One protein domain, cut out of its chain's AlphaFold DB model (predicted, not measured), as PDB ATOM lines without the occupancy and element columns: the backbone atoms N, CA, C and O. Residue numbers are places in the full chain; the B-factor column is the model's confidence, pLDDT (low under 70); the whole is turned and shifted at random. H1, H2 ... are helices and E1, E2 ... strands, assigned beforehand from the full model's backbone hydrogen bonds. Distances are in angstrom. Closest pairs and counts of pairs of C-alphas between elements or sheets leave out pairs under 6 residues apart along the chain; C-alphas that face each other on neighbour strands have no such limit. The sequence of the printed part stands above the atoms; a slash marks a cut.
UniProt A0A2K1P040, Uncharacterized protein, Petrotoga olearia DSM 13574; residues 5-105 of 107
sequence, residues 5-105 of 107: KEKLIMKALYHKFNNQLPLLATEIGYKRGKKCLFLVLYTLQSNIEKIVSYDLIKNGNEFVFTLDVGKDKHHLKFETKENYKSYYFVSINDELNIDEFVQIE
ATOM      1  N   LYS A   5     124.911 177.427 165.993       88.44
ATOM      2  CA  LYS A   5     126.005 177.137 166.930       88.44
ATOM      3  C   LYS A   5     125.533 176.215 168.055       88.44
ATOM      4  O   LYS A   5     126.114 175.157 168.264       88.44
ATOM      5  N   GLU A   6     124.442 176.574 168.726       89.25
ATOM      6  CA  GLU A   6     123.890 175.769 169.822       89.25
ATOM      7  C   GLU A   6     123.454 174.374 169.345       89.25
ATOM      8  O   GLU A   6     123.724 173.388 170.023       89.25
ATOM      9  N   LYS A   7     122.850 174.253 168.151       90.50
ATOM     10  CA  LYS A   7     122.488 172.940 167.579       90.50
ATOM     11  C   LYS A   7     123.705 172.043 167.347       90.50
ATOM     12  O   LYS A   7     123.620 170.846 167.614       90.50
ATOM     13  N   LEU A   8     124.800 172.603 166.830       90.31
ATOM     14  CA  LEU A   8     126.043 171.865 166.586       90.31
ATOM     15  C   LEU A   8     126.664 171.395 167.905       90.31
ATOM     16  O   LEU A   8     126.944 170.208 168.049       90.31
ATOM     17  N   ILE A   9     126.770 172.290 168.891       89.25
ATOM     18  CA  ILE A   9     127.304 171.972 170.224       89.25
ATOM     19  C   ILE A   9     126.468 170.885 170.907       89.25
ATOM     20  O   ILE A   9     127.021 169.908 171.405       89.25
ATOM     21  N   MET A  10     125.136 170.998 170.891       88.88
ATOM     22  CA  MET A  10     124.259 169.986 171.493       88.88
ATOM     23  C   MET A  10     124.447 168.602 170.857       88.88
ATOM     24  O   MET A  10     124.462 167.599 171.568       88.88
ATOM     25  N   LYS A  11     124.608 168.535 169.530       88.69
ATOM     26  CA  LYS A  11     124.861 167.273 168.818       88.69
ATOM     27  C   LYS A  11     126.236 166.692 169.145       88.69
ATOM     28  O   LYS A  11     126.322 165.493 169.387       88.69
ATOM     29  N   ALA A  12     127.270 167.531 169.204       87.38
ATOM     30  CA  ALA A  12     128.615 167.117 169.595       87.38
ATOM     31  C   ALA A  12     128.646 166.566 171.028       87.38
ATOM     32  O   ALA A  12     129.166 165.478 171.256       87.38
ATOM     33  N   LEU A  13     128.008 167.255 171.981       87.31
ATOM     34  CA  LEU A  13     127.885 166.789 173.364       87.31
ATOM     35  C   LEU A  13     127.149 165.450 173.455       87.31
ATOM     36  O   LEU A  13     127.628 164.533 174.119       87.31
ATOM     37  N   TYR A  14     126.013 165.313 172.765       85.94
ATOM     38  CA  TYR A  14     125.264 164.056 172.740       85.94
ATOM     39  C   TYR A  14     126.116 162.893 172.212       85.94
ATOM     40  O   TYR A  14     126.110 161.815 172.798       85.94
ATOM     41  N   HIS A  15     126.880 163.108 171.140       84.31
ATOM     42  CA  HIS A  15     127.768 162.095 170.564       84.31
ATOM     43  C   HIS A  15     128.934 161.750 171.510       84.31
ATOM     44  O   HIS A  15     129.223 160.577 171.748       84.31
ATOM     45  N   LYS A  16     129.535 162.772 172.140       80.12
ATOM     46  CA  LYS A  16     130.619 162.640 173.126       80.12
ATOM     47  C   LYS A  16     130.224 161.765 174.315       80.12
ATOM     48  O   LYS A  16     130.966 160.853 174.666       80.12
ATOM     49  N   PHE A  17     129.061 162.007 174.919       80.75
ATOM     50  CA  PHE A  17     128.601 161.228 176.078       80.75
ATOM     51  C   PHE A  17     128.224 159.779 175.739       80.75
ATOM     52  O   PHE A  17     128.094 158.963 176.647       80.75
ATOM     53  N   ASN A  18     128.101 159.443 174.452       79.50
ATOM     54  CA  ASN A  18     127.823 158.090 173.976       79.50
ATOM     55  C   ASN A  18     129.088 157.336 173.504       79.50
ATOM     56  O   ASN A  18     128.967 156.328 172.812       79.50
ATOM     57  N   ASN A  19     130.294 157.786 173.895       62.66
ATOM     58  CA  ASN A  19     131.594 157.141 173.616       62.66
ATOM     59  C   ASN A  19     131.883 156.878 172.130       62.66
ATOM     60  O   ASN A  19     132.555 155.910 171.769       62.66
ATOM     61  N   GLN A  20     131.378 157.733 171.251       66.19
ATOM     62  CA  GLN A  20     131.630 157.618 169.822       66.19
ATOM     63  C   GLN A  20     132.916 158.370 169.435       66.19
ATOM     64  O   GLN A  20     133.408 159.222 170.184       66.19
ATOM     65  N   LEU A  21     133.478 158.023 168.270       71.62
ATOM     66  CA  LEU A  21     134.660 158.675 167.694       71.62
ATOM     67  C   LEU A  21     134.499 160.208 167.708       71.62
ATOM     68  O   LEU A  21     133.379 160.683 167.513       71.62
ATOM     69  N   PRO A  22     135.588 160.989 167.864       78.62
ATOM     70  CA  PRO A  22     135.553 162.457 167.957       78.62
ATOM     71  C   PRO A  22     135.092 163.163 166.671       78.62
ATOM     72  O   PRO A  22     135.208 164.376 166.550       78.62
ATOM     73  N   LEU A  23     134.573 162.415 165.701       85.38
ATOM     74  CA  LEU A  23     134.167 162.875 164.392       85.38
ATOM     75  C   LEU A  23     132.750 162.374 164.106       85.38
ATOM     76  O   LEU A  23     132.480 161.175 164.196       85.38
ATOM     77  N   LEU A  24     131.849 163.288 163.748       88.69
ATOM     78  CA  LEU A  24     130.462 162.962 163.418       88.69
ATOM     79  C   LEU A  24     129.987 163.710 162.175       88.69
ATOM     80  O   LEU A  24     130.375 164.848 161.921       88.69
ATOM     81  N   ALA A  25     129.078 163.081 161.435       89.62
ATOM     82  CA  ALA A  25     128.334 163.714 160.358       89.62
ATOM     83  C   ALA A  25     126.940 164.046 160.869       89.62
ATOM     84  O   ALA A  25     126.261 163.214 161.477       89.62
ATOM     85  N   THR A  26     126.493 165.276 160.640       88.88
ATOM     86  CA  THR A  26     125.161 165.670 161.058       88.88
ATOM     87  C   THR A  26     124.473 166.617 160.102       88.88
ATOM     88  O   THR A  26     125.037 167.577 159.583       88.88
ATOM     89  N   GLU A  27     123.197 166.334 159.894       88.06
ATOM     90  CA  GLU A  27     122.334 167.100 159.021       88.06
ATOM     91  C   GLU A  27     121.629 168.190 159.826       88.06
ATOM     92  O   GLU A  27     121.035 167.930 160.882       88.06
ATOM     93  N   ILE A  28     121.656 169.420 159.317       83.00
ATOM     94  CA  ILE A  28     120.884 170.524 159.888       83.00
ATOM     95  C   ILE A  28     120.105 171.217 158.771       83.00
ATOM     96  O   ILE A  28     120.664 171.725 157.800       83.00
ATOM     97  N   GLY A  29     118.781 171.255 158.930       76.94
ATOM     98  CA  GLY A  29     117.892 172.012 158.054       76.94
ATOM     99  C   GLY A  29     117.887 173.508 158.385       76.94
ATOM    100  O   GLY A  29     117.813 173.895 159.557       76.94
ATOM    101  N   TYR A  30     117.910 174.350 157.349       68.56
ATOM    102  CA  TYR A  30     117.723 175.801 157.454       68.56
ATOM    103  C   TYR A  30     116.392 176.260 156.827       68.56
ATOM    104  O   TYR A  30     115.657 175.477 156.217       68.56
ATOM    105  N   LYS A  31     116.061 177.554 156.976       65.88
ATOM    106  CA  LYS A  31     114.852 178.172 156.399       65.88
ATOM    107  C   LYS A  31     114.695 177.795 154.915       65.88
ATOM    108  O   LYS A  31     115.644 177.906 154.141       65.88
ATOM    109  N   ARG A  32     113.464 177.432 154.521       71.69
ATOM    110  CA  ARG A  32     113.061 176.965 153.174       71.69
ATOM    111  C   ARG A  32     113.493 175.533 152.805       71.69
ATOM    112  O   ARG A  32     113.642 175.243 151.625       71.69
ATOM    113  N   GLY A  33     113.717 174.652 153.785       70.12
ATOM    114  CA  GLY A  33     113.940 173.216 153.541       70.12
ATOM    115  C   GLY A  33     115.320 172.859 152.980       70.12
ATOM    116  O   GLY A  33     115.561 171.715 152.616       70.12
ATOM    117  N   LYS A  34     116.244 173.825 152.921       81.06
ATOM    118  CA  LYS A  34     117.622 173.590 152.476       81.06
ATOM    119  C   LYS A  34     118.381 172.854 153.578       81.06
ATOM    120  O   LYS A  34     118.567 173.413 154.661       81.06
ATOM    121  N   LYS A  35     118.789 171.615 153.300       87.25
ATOM    122  CA  LYS A  35     119.620 170.803 154.192       87.25
ATOM    123  C   LYS A  35     121.096 171.089 153.937       87.25
ATOM    124  O   LYS A  35     121.532 171.133 152.784       87.25
ATOM    125  N   CYS A  36     121.841 171.273 155.016       90.19
ATOM    126  CA  CYS A  36     123.292 171.361 154.998       90.19
ATOM    127  C   CYS A  36     123.861 170.191 155.798       90.19
ATOM    128  O   CYS A  36     123.281 169.787 156.812       90.19
ATOM    129  N   LEU A  37     124.991 169.674 155.331       92.44
ATOM    130  CA  LEU A  37     125.732 168.618 155.998       92.44
ATOM    131  C   LEU A  37     126.908 169.240 156.749       92.44
ATOM    132  O   LEU A  37     127.683 169.997 156.169       92.44
ATOM    133  N   PHE A  38     127.011 168.927 158.034       93.00
ATOM    134  CA  PHE A  38     128.086 169.377 158.906       93.00
ATOM    135  C   PHE A  38     128.912 168.176 159.345       93.00
ATOM    136  O   PHE A  38     128.371 167.204 159.873       93.00
ATOM    137  N   LEU A  39     130.216 168.261 159.129       92.50
ATOM    138  CA  LEU A  39     131.213 167.296 159.555       92.50
ATOM    139  C   LEU A  39     131.920 167.925 160.742       92.50
ATOM    140  O   LEU A  39     132.595 168.943 160.606       92.50
ATOM    141  N   VAL A  40     131.638 167.387 161.919       90.69
ATOM    142  CA  VAL A  40     131.989 168.015 163.186       90.69
ATOM    143  C   VAL A  40     133.072 167.188 163.854       90.69
ATOM    144  O   VAL A  40     132.831 166.033 164.210       90.69
ATOM    145  N   LEU A  41     134.243 167.794 164.026       88.25
ATOM    146  CA  LEU A  41     135.284 167.314 164.922       88.25
ATOM    147  C   LEU A  41     135.034 167.928 166.300       88.25
ATOM    148  O   LEU A  41     134.898 169.144 166.417       88.25
ATOM    149  N   TYR A  42     134.976 167.108 167.344       83.81
ATOM    150  CA  TYR A  42     135.002 167.585 168.722       83.81
ATOM    151  C   TYR A  42     136.225 167.022 169.433       83.81
ATOM    152  O   TYR A  42     136.415 165.806 169.511       83.81
ATOM    153  N   THR A  43     137.074 167.899 169.956       71.88
ATOM    154  CA  THR A  43     138.306 167.463 170.611       71.88
ATOM    155  C   THR A  43     138.046 167.129 172.082       71.88
ATOM    156  O   THR A  43     137.228 167.742 172.771       71.88
ATOM    157  N   LEU A  44     138.708 166.074 172.567       55.22
ATOM    158  CA  LEU A  44     138.687 165.685 173.982       55.22
ATOM    159  C   LEU A  44     139.892 166.229 174.758       55.22
ATOM    160  O   LEU A  44     139.911 166.118 175.981       55.22
ATOM    161  N   GLN A  45     140.889 166.778 174.065       55.31
ATOM    162  CA  GLN A  45     142.131 167.253 174.659       55.31
ATOM    163  C   GLN A  45     142.445 168.666 174.172       55.31
ATOM    164  O   GLN A  45     142.355 168.961 172.982       55.31
ATOM    165  N   SER A  46     142.854 169.506 175.120       52.47
ATOM    166  CA  SER A  46     143.257 170.905 174.949       52.47
ATOM    167  C   SER A  46     144.470 171.103 174.028       52.47
ATOM    168  O   SER A  46     144.723 172.216 173.570       52.47
ATOM    169  N   ASN A  47     145.199 170.030 173.706       55.50
ATOM    170  CA  ASN A  47     146.244 170.030 172.689       55.50
ATOM    171  C   ASN A  47     145.642 169.631 171.342       55.50
ATOM    172  O   ASN A  47     145.732 168.479 170.922       55.50
ATOM    173  N   ILE A  48     145.015 170.595 170.675       58.59
ATOM    174  CA  ILE A  48     144.582 170.423 169.291       58.59
ATOM    175  C   ILE A  48     145.852 170.374 168.442       58.59
ATOM    176  O   ILE A  48     146.487 171.400 168.185       58.59
ATOM    177  N   GLU A  49     146.266 169.169 168.049       65.62
ATOM    178  CA  GLU A  49     147.206 169.027 166.945       65.62
ATOM    179  C   GLU A  49     146.632 169.792 165.746       65.62
ATOM    180  O   GLU A  49     145.436 169.736 165.463       65.62
ATOM    181  N   LYS A  50     147.472 170.594 165.085       72.75
ATOM    182  CA  LYS A  50     147.016 171.491 164.022       72.75
ATOM    183  C   LYS A  50     146.318 170.675 162.931       72.75
ATOM    184  O   LYS A  50     146.898 169.711 162.430       72.75
ATOM    185  N   ILE A  51     145.108 171.085 162.554       79.12
ATOM    186  CA  ILE A  51     144.391 170.519 161.408       79.12
ATOM    187  C   ILE A  51     145.246 170.768 160.164       79.12
ATOM    188  O   ILE A  51     145.638 171.905 159.879       79.12
ATOM    189  N   VAL A  52     145.612 169.685 159.483       79.25
ATOM    190  CA  VAL A  52     146.526 169.708 158.336       79.25
ATOM    191  C   VAL A  52     145.730 169.805 157.042       79.25
ATOM    192  O   VAL A  52     146.031 170.650 156.201       79.25
ATOM    193  N   SER A  53     144.702 168.967 156.908       85.81
ATOM    194  CA  SER A  53     143.860 168.872 155.714       85.81
ATOM    195  C   SER A  53     142.527 168.202 156.025       85.81
ATOM    196  O   SER A  53     142.404 167.420 156.969       85.81
ATOM    197  N   TYR A  54     141.527 168.497 155.199       89.31
ATOM    198  CA  TYR A  54     140.246 167.804 155.187       89.31
ATOM    199  C   TYR A  54     139.727 167.679 153.757       89.31
ATOM    200  O   TYR A  54     139.834 168.622 152.978       89.31
ATOM    201  N   ASP A  55     139.110 166.541 153.450       92.31
ATOM    202  CA  ASP A  55     138.537 166.238 152.138       92.31
ATOM    203  C   ASP A  55     137.184 165.544 152.287       92.31
ATOM    204  O   ASP A  55     136.987 164.713 153.180       92.31
ATOM    205  N   LEU A  56     136.255 165.844 151.377       93.56
ATOM    206  CA  LEU A  56     134.949 165.196 151.304       93.56
ATOM    207  C   LEU A  56     134.688 164.671 149.892       93.56
ATOM    208  O   LEU A  56     134.509 165.446 148.954       93.56
ATOM    209  N   ILE A  57     134.587 163.350 149.774       93.38
ATOM    210  CA  ILE A  57     134.303 162.658 148.515       93.38
ATOM    211  C   ILE A  57     132.882 162.096 148.570       93.38
ATOM    212  O   ILE A  57     132.477 161.505 149.579       93.38
ATOM    213  N   LYS A  58     132.123 162.252 147.478       91.12
ATOM    214  CA  LYS A  58     130.784 161.663 147.326       91.12
ATOM    215  C   LYS A  58     130.780 160.583 146.245       91.12
ATOM    216  O   LYS A  58     130.910 160.881 145.063       91.12
ATOM    217  N   ASN A  59     130.481 159.349 146.641       90.25
ATOM    218  CA  ASN A  59     130.346 158.200 145.748       90.25
ATOM    219  C   ASN A  59     128.897 157.688 145.764       90.25
ATOM    220  O   ASN A  59     128.510 156.849 146.576       90.25
ATOM    221  N   GLY A  60     128.056 158.216 144.871       88.75
ATOM    222  CA  GLY A  60     126.625 157.893 144.857       88.75
ATOM    223  C   GLY A  60     125.912 158.418 146.108       88.75
ATOM    224  O   GLY A  60     125.814 159.630 146.292       88.75
ATOM    225  N   ASN A  61     125.407 157.516 146.953       90.81
ATOM    226  CA  ASN A  61     124.766 157.859 148.236       90.81
ATOM    227  C   ASN A  61     125.742 157.823 149.423       90.81
ATOM    228  O   ASN A  61     125.354 158.116 150.553       90.81
ATOM    229  N   GLU A  62     126.988 157.437 149.176       92.94
ATOM    230  CA  GLU A  62     128.027 157.346 150.188       92.94
ATOM    231  C   GLU A  62     128.856 158.629 150.220       92.94
ATOM    232  O   GLU A  62     129.235 159.172 149.180       92.94
ATOM    233  N   PHE A  63     129.165 159.082 151.428       93.25
ATOM    234  CA  PHE A  63     130.115 160.148 151.689       93.25
ATOM    235  C   PHE A  63     131.298 159.585 152.467       93.25
ATOM    236  O   PHE A  63     131.122 158.865 153.455       93.25
ATOM    237  N   VAL A  64     132.499 159.946 152.026       93.56
ATOM    238  CA  VAL A  64     133.751 159.637 152.710       93.56
ATOM    239  C   VAL A  64     134.416 160.955 153.066       93.56
ATOM    240  O   VAL A  64     134.858 161.697 152.191       93.56
ATOM    241  N   PHE A  65     134.459 161.243 154.362       92.75
ATOM    242  CA  PHE A  65     135.185 162.373 154.911       92.75
ATOM    243  C   PHE A  65     136.522 161.913 155.467       92.75
ATOM    244  O   PHE A  65     136.582 160.952 156.239       92.75
ATOM    245  N   THR A  66     137.570 162.630 155.091       91.94
ATOM    246  CA  THR A  66     138.932 162.402 155.552       91.94
ATOM    247  C   THR A  66     139.420 163.655 156.255       91.94
ATOM    248  O   THR A  66     139.226 164.756 155.748       91.94
ATOM    249  N   LEU A  67     140.042 163.483 157.414       89.88
ATOM    250  CA  LEU A  67     140.576 164.570 158.222       89.88
ATOM    251  C   LEU A  67     141.961 164.180 158.733       89.88
ATOM    252  O   LEU A  67     142.094 163.185 159.445       89.88
ATOM    253  N   ASP A  68     142.960 164.992 158.407       88.06
ATOM    254  CA  ASP A  68     144.327 164.842 158.895       88.06
ATOM    255  C   ASP A  68     144.569 165.851 160.029       88.06
ATOM    256  O   ASP A  68     144.486 167.070 159.836       88.06
ATOM    257  N   VAL A  69     144.871 165.344 161.224       83.19
ATOM    258  CA  VAL A  69     145.147 166.133 162.432       83.19
ATOM    259  C   VAL A  69     146.548 165.763 162.910       83.19
ATOM    260  O   VAL A  69     146.771 164.649 163.374       83.19
ATOM    261  N   GLY A  70     147.508 166.673 162.728       82.94
ATOM    262  CA  GLY A  70     148.929 166.402 162.956       82.94
ATOM    263  C   GLY A  70     149.435 165.151 162.227       82.94
ATOM    264  O   GLY A  70     149.689 165.210 161.023       82.94
ATOM    265  N   LYS A  71     149.648 164.044 162.951       79.00
ATOM    266  CA  LYS A  71     150.073 162.752 162.359       79.00
ATOM    267  C   LYS A  71     148.942 161.738 162.203       79.00
ATOM    268  O   LYS A  71     149.142 160.716 161.542       79.00
ATOM    269  N   ASP A  72     147.794 162.015 162.801       81.75
ATOM    270  CA  ASP A  72     146.654 161.120 162.804       81.75
ATOM    271  C   ASP A  72     145.733 161.407 161.624       81.75
ATOM    272  O   ASP A  72     145.506 162.550 161.222       81.75
ATOM    273  N   LYS A  73     145.180 160.329 161.069       86.19
ATOM    274  CA  LYS A  73     144.239 160.382 159.956       86.19
ATOM    275  C   LYS A  73     142.920 159.747 160.355       86.19
ATOM    276  O   LYS A  73     142.836 158.543 160.609       86.19
ATOM    277  N   HIS A  74     141.874 160.557 160.365       84.88
ATOM    278  CA  HIS A  74     140.521 160.149 160.696       84.88
ATOM    279  C   HIS A  74     139.690 159.988 159.429       84.88
ATOM    280  O   HIS A  74     139.754 160.803 158.511       84.88
ATOM    281  N   HIS A  75     138.872 158.940 159.409       86.62
ATOM    282  CA  HIS A  75     137.938 158.683 158.326       86.62
ATOM    283  C   HIS A  75     136.537 158.530 158.900       86.62
ATOM    284  O   HIS A  75     136.322 157.765 159.843       86.62
ATOM    285  N   LEU A  76     135.581 159.230 158.301       88.94
ATOM    286  CA  LEU A  76     134.166 159.057 158.578       88.94
ATOM    287  C   LEU A  76     133.449 158.718 157.278       88.94
ATOM    288  O   LEU A  76     133.394 159.521 156.348       88.94
ATOM    289  N   LYS A  77     132.871 157.522 157.243       91.31
ATOM    290  CA  LYS A  77     132.061 157.037 156.132       91.31
ATOM    291  C   LYS A  77     130.609 156.943 156.572       91.31
ATOM    292  O   LYS A  77     130.323 156.390 157.633       91.31
ATOM    293  N   PHE A  78     129.703 157.478 155.766       88.00
ATOM    294  CA  PHE A  78     128.271 157.401 156.030       88.00
ATOM    295  C   PHE A  78     127.468 157.426 154.732       88.00
ATOM    296  O   PHE A  78     127.913 157.938 153.707       88.00
ATOM    297  N   GLU A  79     126.261 156.876 154.792       90.81
ATOM    298  CA  GLU A  79     125.336 156.826 153.666       90.81
ATOM    299  C   GLU A  79     124.125 157.712 153.934       90.81
ATOM    300  O   GLU A  79     123.606 157.779 155.049       90.81
ATOM    301  N   THR A  80     123.643 158.386 152.897       85.69
ATOM    302  CA  THR A  80     122.427 159.194 152.967       85.69
ATOM    303  C   THR A  80     121.790 159.329 151.590       85.69
ATOM    304  O   THR A  80     122.468 159.401 150.567       85.69
ATOM    305  N   LYS A  81     120.455 159.356 151.558       82.75
ATOM    306  CA  LYS A  81     119.667 159.601 150.335       82.75
ATOM    307  C   LYS A  81     119.405 161.092 150.109       82.75
ATOM    308  O   LYS A  81     118.705 161.467 149.172       82.75
ATOM    309  N   GLU A  82     119.913 161.933 151.003       82.81
ATOM    310  CA  GLU A  82     119.644 163.360 151.022       82.81
ATOM    311  C   GLU A  82     120.530 164.126 150.043       82.81
ATOM    312  O   GLU A  82     121.733 163.889 149.912       82.81
ATOM    313  N   ASN A  83     119.925 165.115 149.388       82.38
ATOM    314  CA  ASN A  83     120.639 166.067 148.550       82.38
ATOM    315  C   ASN A  83     120.920 167.337 149.354       82.38
ATOM    316  O   ASN A  83     120.065 168.218 149.484       82.38
ATOM    317  N   TYR A  84     122.129 167.426 149.904       88.88
ATOM    318  CA  TYR A  84     122.576 168.620 150.614       88.88
ATOM    319  C   TYR A  84     122.916 169.745 149.654       88.88
ATOM    320  O   TYR A  84     123.444 169.534 148.566       88.88
ATOM    321  N   LYS A  85     122.643 170.969 150.098       88.50
ATOM    322  CA  LYS A  85     123.000 172.167 149.347       88.50
ATOM    323  C   LYS A  85     124.471 172.551 149.533       88.50
ATOM    324  O   LYS A  85     125.075 173.119 148.628       88.50
ATOM    325  N   SER A  86     125.000 172.333 150.733       90.75
ATOM    326  CA  SER A  86     126.332 172.778 151.135       90.75
ATOM    327  C   SER A  86     126.883 171.861 152.223       90.75
ATOM    328  O   SER A  86     126.110 171.267 152.988       90.75
ATOM    329  N   TYR A  87     128.208 171.789 152.281       92.81
ATOM    330  CA  TYR A  87     128.983 170.925 153.162       92.81
ATOM    331  C   TYR A  87     129.901 171.803 154.002       92.81
ATOM    332  O   TYR A  87     130.511 172.730 153.473       92.81
ATOM    333  N   TYR A  88     129.970 171.545 155.300       93.44
ATOM    334  CA  TYR A  88     130.770 172.343 156.220       93.44
ATOM    335  C   TYR A  88     131.601 171.440 157.114       93.44
ATOM    336  O   TYR A  88     131.084 170.449 157.631       93.44
ATOM    337  N   PHE A  89     132.850 171.825 157.335       92.12
ATOM    338  CA  PHE A  89     133.673 171.309 158.414       92.12
ATOM    339  C   PHE A  89     133.592 172.273 159.596       92.12
ATOM    340  O   PHE A  89     133.647 173.495 159.425       92.12
ATOM    341  N   VAL A  90     133.414 171.713 160.788       91.62
ATOM    342  CA  VAL A  90     133.365 172.468 162.036       91.62
ATOM    343  C   VAL A  90     134.233 171.762 163.061       91.62
ATOM    344  O   VAL A  90     133.990 170.597 163.371       91.62
ATOM    345  N   SER A  91     135.198 172.478 163.619       88.94
ATOM    346  CA  SER A  91     135.914 172.035 164.809       88.94
ATOM    347  C   SER A  91     135.284 172.683 166.044       88.94
ATOM    348  O   SER A  91     134.826 173.831 166.000       88.94
ATOM    349  N   ILE A  92     135.149 171.901 167.114       88.25
ATOM    350  CA  ILE A  92     134.665 172.340 168.421       88.25
ATOM    351  C   ILE A  92     135.659 171.862 169.478       88.25
ATOM    352  O   ILE A  92     135.902 170.660 169.612       88.25
ATOM    353  N   ASN A  93     136.192 172.793 170.263       84.44
ATOM    354  CA  ASN A  93     137.113 172.464 171.345       84.44
ATOM    355  C   ASN A  93     136.390 171.967 172.617       84.44
ATOM    356  O   ASN A  93     135.158 171.944 172.714       84.44
ATOM    357  N   ASP A  94     137.168 171.570 173.620       80.25
ATOM    358  CA  ASP A  94     136.689 171.094 174.921       80.25
ATOM    359  C   ASP A  94     135.926 172.158 175.730       80.25
ATOM    360  O   ASP A  94     135.033 171.812 176.507       80.25
ATOM    361  N   GLU A  95     136.197 173.439 175.479       85.19
ATOM    362  CA  GLU A  95     135.461 174.594 176.011       85.19
ATOM    363  C   GLU A  95     134.156 174.920 175.251       85.19
ATOM    364  O   GLU A  95     133.485 175.906 175.560       85.19
ATOM    365  N   LEU A  96     133.759 174.098 174.268       85.12
ATOM    366  CA  LEU A  96     132.569 174.289 173.419       85.12
ATOM    367  C   LEU A  96     132.628 175.533 172.515       85.12
ATOM    368  O   LEU A  96     131.598 176.050 172.060       85.12
ATOM    369  N   ASN A  97     133.835 176.002 172.217       85.94
ATOM    370  CA  ASN A  97     134.085 177.049 171.241       85.94
ATOM    371  C   ASN A  97     134.295 176.441 169.853       85.94
ATOM    372  O   ASN A  97     134.923 175.398 169.711       85.94
ATOM    373  N   ILE A  98     133.751 177.112 168.833       87.12
ATOM    374  CA  ILE A  98     134.020 176.779 167.431       87.12
ATOM    375  C   ILE A  98     135.308 177.502 167.050       87.12
ATOM    376  O   ILE A  98     135.306 178.731 166.955       87.12
ATOM    377  N   ASP A  99     136.382 176.750 166.873       84.81
ATOM    378  CA  ASP A  99     137.707 177.223 166.472       84.81
ATOM    379  C   ASP A  99     137.878 177.231 164.948       84.81
ATOM    380  O   ASP A  99     138.546 178.115 164.412       84.81
ATOM    381  N   GLU A 100     137.194 176.330 164.237       87.50
ATOM    382  CA  GLU A 100     137.170 176.306 162.775       87.50
ATOM    383  C   GLU A 100     135.749 176.121 162.231       87.50
ATOM    384  O   GLU A 100     134.975 175.291 162.709       87.50
ATOM    385  N   PHE A 101     135.396 176.914 161.218       90.31
ATOM    386  CA  PHE A 101     134.124 176.825 160.505       90.31
ATOM    387  C   PHE A 101     134.367 177.123 159.029       90.31
ATOM    388  O   PHE A 101     134.510 178.285 158.640       90.31
ATOM    389  N   VAL A 102     134.415 176.081 158.203       91.44
ATOM    390  CA  VAL A 102     134.763 176.217 156.784       91.44
ATOM    391  C   VAL A 102     133.754 175.483 155.917       91.44
ATOM    392  O   VAL A 102     133.256 174.416 156.267       91.44
ATOM    393  N   GLN A 103     133.411 176.081 154.778       93.12
ATOM    394  CA  GLN A 103     132.631 175.412 153.747       93.12
ATOM    395  C   GLN A 103     133.563 174.551 152.892       93.12
ATOM    396  O   GLN A 103     134.564 175.053 152.394       93.12
ATOM    397  N   ILE A 104     133.213 173.282 152.706       92.38
ATOM    398  CA  ILE A 104     133.984 172.325 151.908       92.38
ATOM    399  C   ILE A 104     133.299 172.138 150.553       92.38
ATOM    400  O   ILE A 104     132.065 172.131 150.459       92.38
ATOM    401  N   GLU A 105     134.099 171.966 149.509       89.62
ATOM    402  CA  GLU A 105     133.628 171.549 148.190       89.62
ATOM    403  C   GLU A 105     133.645 170.022 148.076       89.62
ATOM    404  O   GLU A 105     134.447 169.348 148.716       89.62
TER     405      GLU A 105
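AT A GLANCE: This is residues 5 to 105 of the 107 residues of an uncharacterized protein of Petrotoga olearia DSM 13574 (UniProt A0A2K1P040). A four-stranded sheet, E1 E2 E6 E7, and a three-stranded sheet, E3 E4 E5, lie face to face as a sandwich, their strands crossed at 34 degrees. The helix H1 covers part of the four-stranded sheet's other face, slanting over E1 and E2. The printed part has 101 residues, with one named helix and seven named strands in the order H1 E1 E2 E3 E4 E5 E6 E7, and its class is mostly strand. The larger sheet is mixed, in the order E1 E2 E6 E7, and the smaller one, E3 E4 E5, is all antiparallel. The whole is compact, with a radius of gyration of the C-alphas of 13.2 A and spans of 37 by 27 by 24 A.

HOW THE PARTS SIT: The larger sheet, strongly twisted, has E1 (residues 23 to 29) and E7 (residues 98 to 104) as edge strands and E2 (residues 35 to 42) and E6 (residues 86 to 92) as inner strands. E1 and E2 form an antiparallel hairpin, with N 26 and O 38 within hydrogen-bond range at 2.8 A. E2 and E6 are parallel, with N 39 and O 88 at 2.8 A. E6 and E7 form an antiparallel hairpin, with N 89 and O 102 at 2.8 A. H1 (residues 5 to 17) is on this sheet at a height of 8.3 A, slantwise to the strands, at 54 degrees to E2 on the local plane. It lies over E2 and only just over E1, on which 3 of its C-alphas fall. Its closest C-alpha pair with E2 is Ala 12 and Tyr 42, 6.5 A. In H1, every O i to N i+4 pair is within hydrogen-bond range. E3 (residues 51 to 59), E4 (residues 62 to 69) and E5 (residues 72 to 79) form a meander, each strand the antiparallel neighbour of the one before. N 55 and O 66 are 2.9 A apart, and N 65 and O 76 2.8 A. Between the two sheets, the closest C-alphas of E1 and E5 are Leu 23 and Leu 76, 7.0 A, and those of E3 and E7 are Leu 56 and Ile 104, 7.2 A.

IN THESE COORDINATES: H1 begins at C-alpha 5 (126.005, 177.137, 166.930) and is 18.5 A long. E1 measures 19.7 A, E2 21.4 A, E3 24.4 A, E4 22.8 A, E5 23.6 A, E6 19.2 A and E7 16.1 A. E7 ends at C-alpha 104 (133.984, 172.325, 151.908).

THE WHOLE: The farthest C-alphas, Arg 32 and Lys 71, are 40.7 A apart. The printed part has no cut, and no link is long. Mean pLDDT of the printed part is 84.1; residues 19 to 20, 30 to 31 and 44 to 49 are under 70.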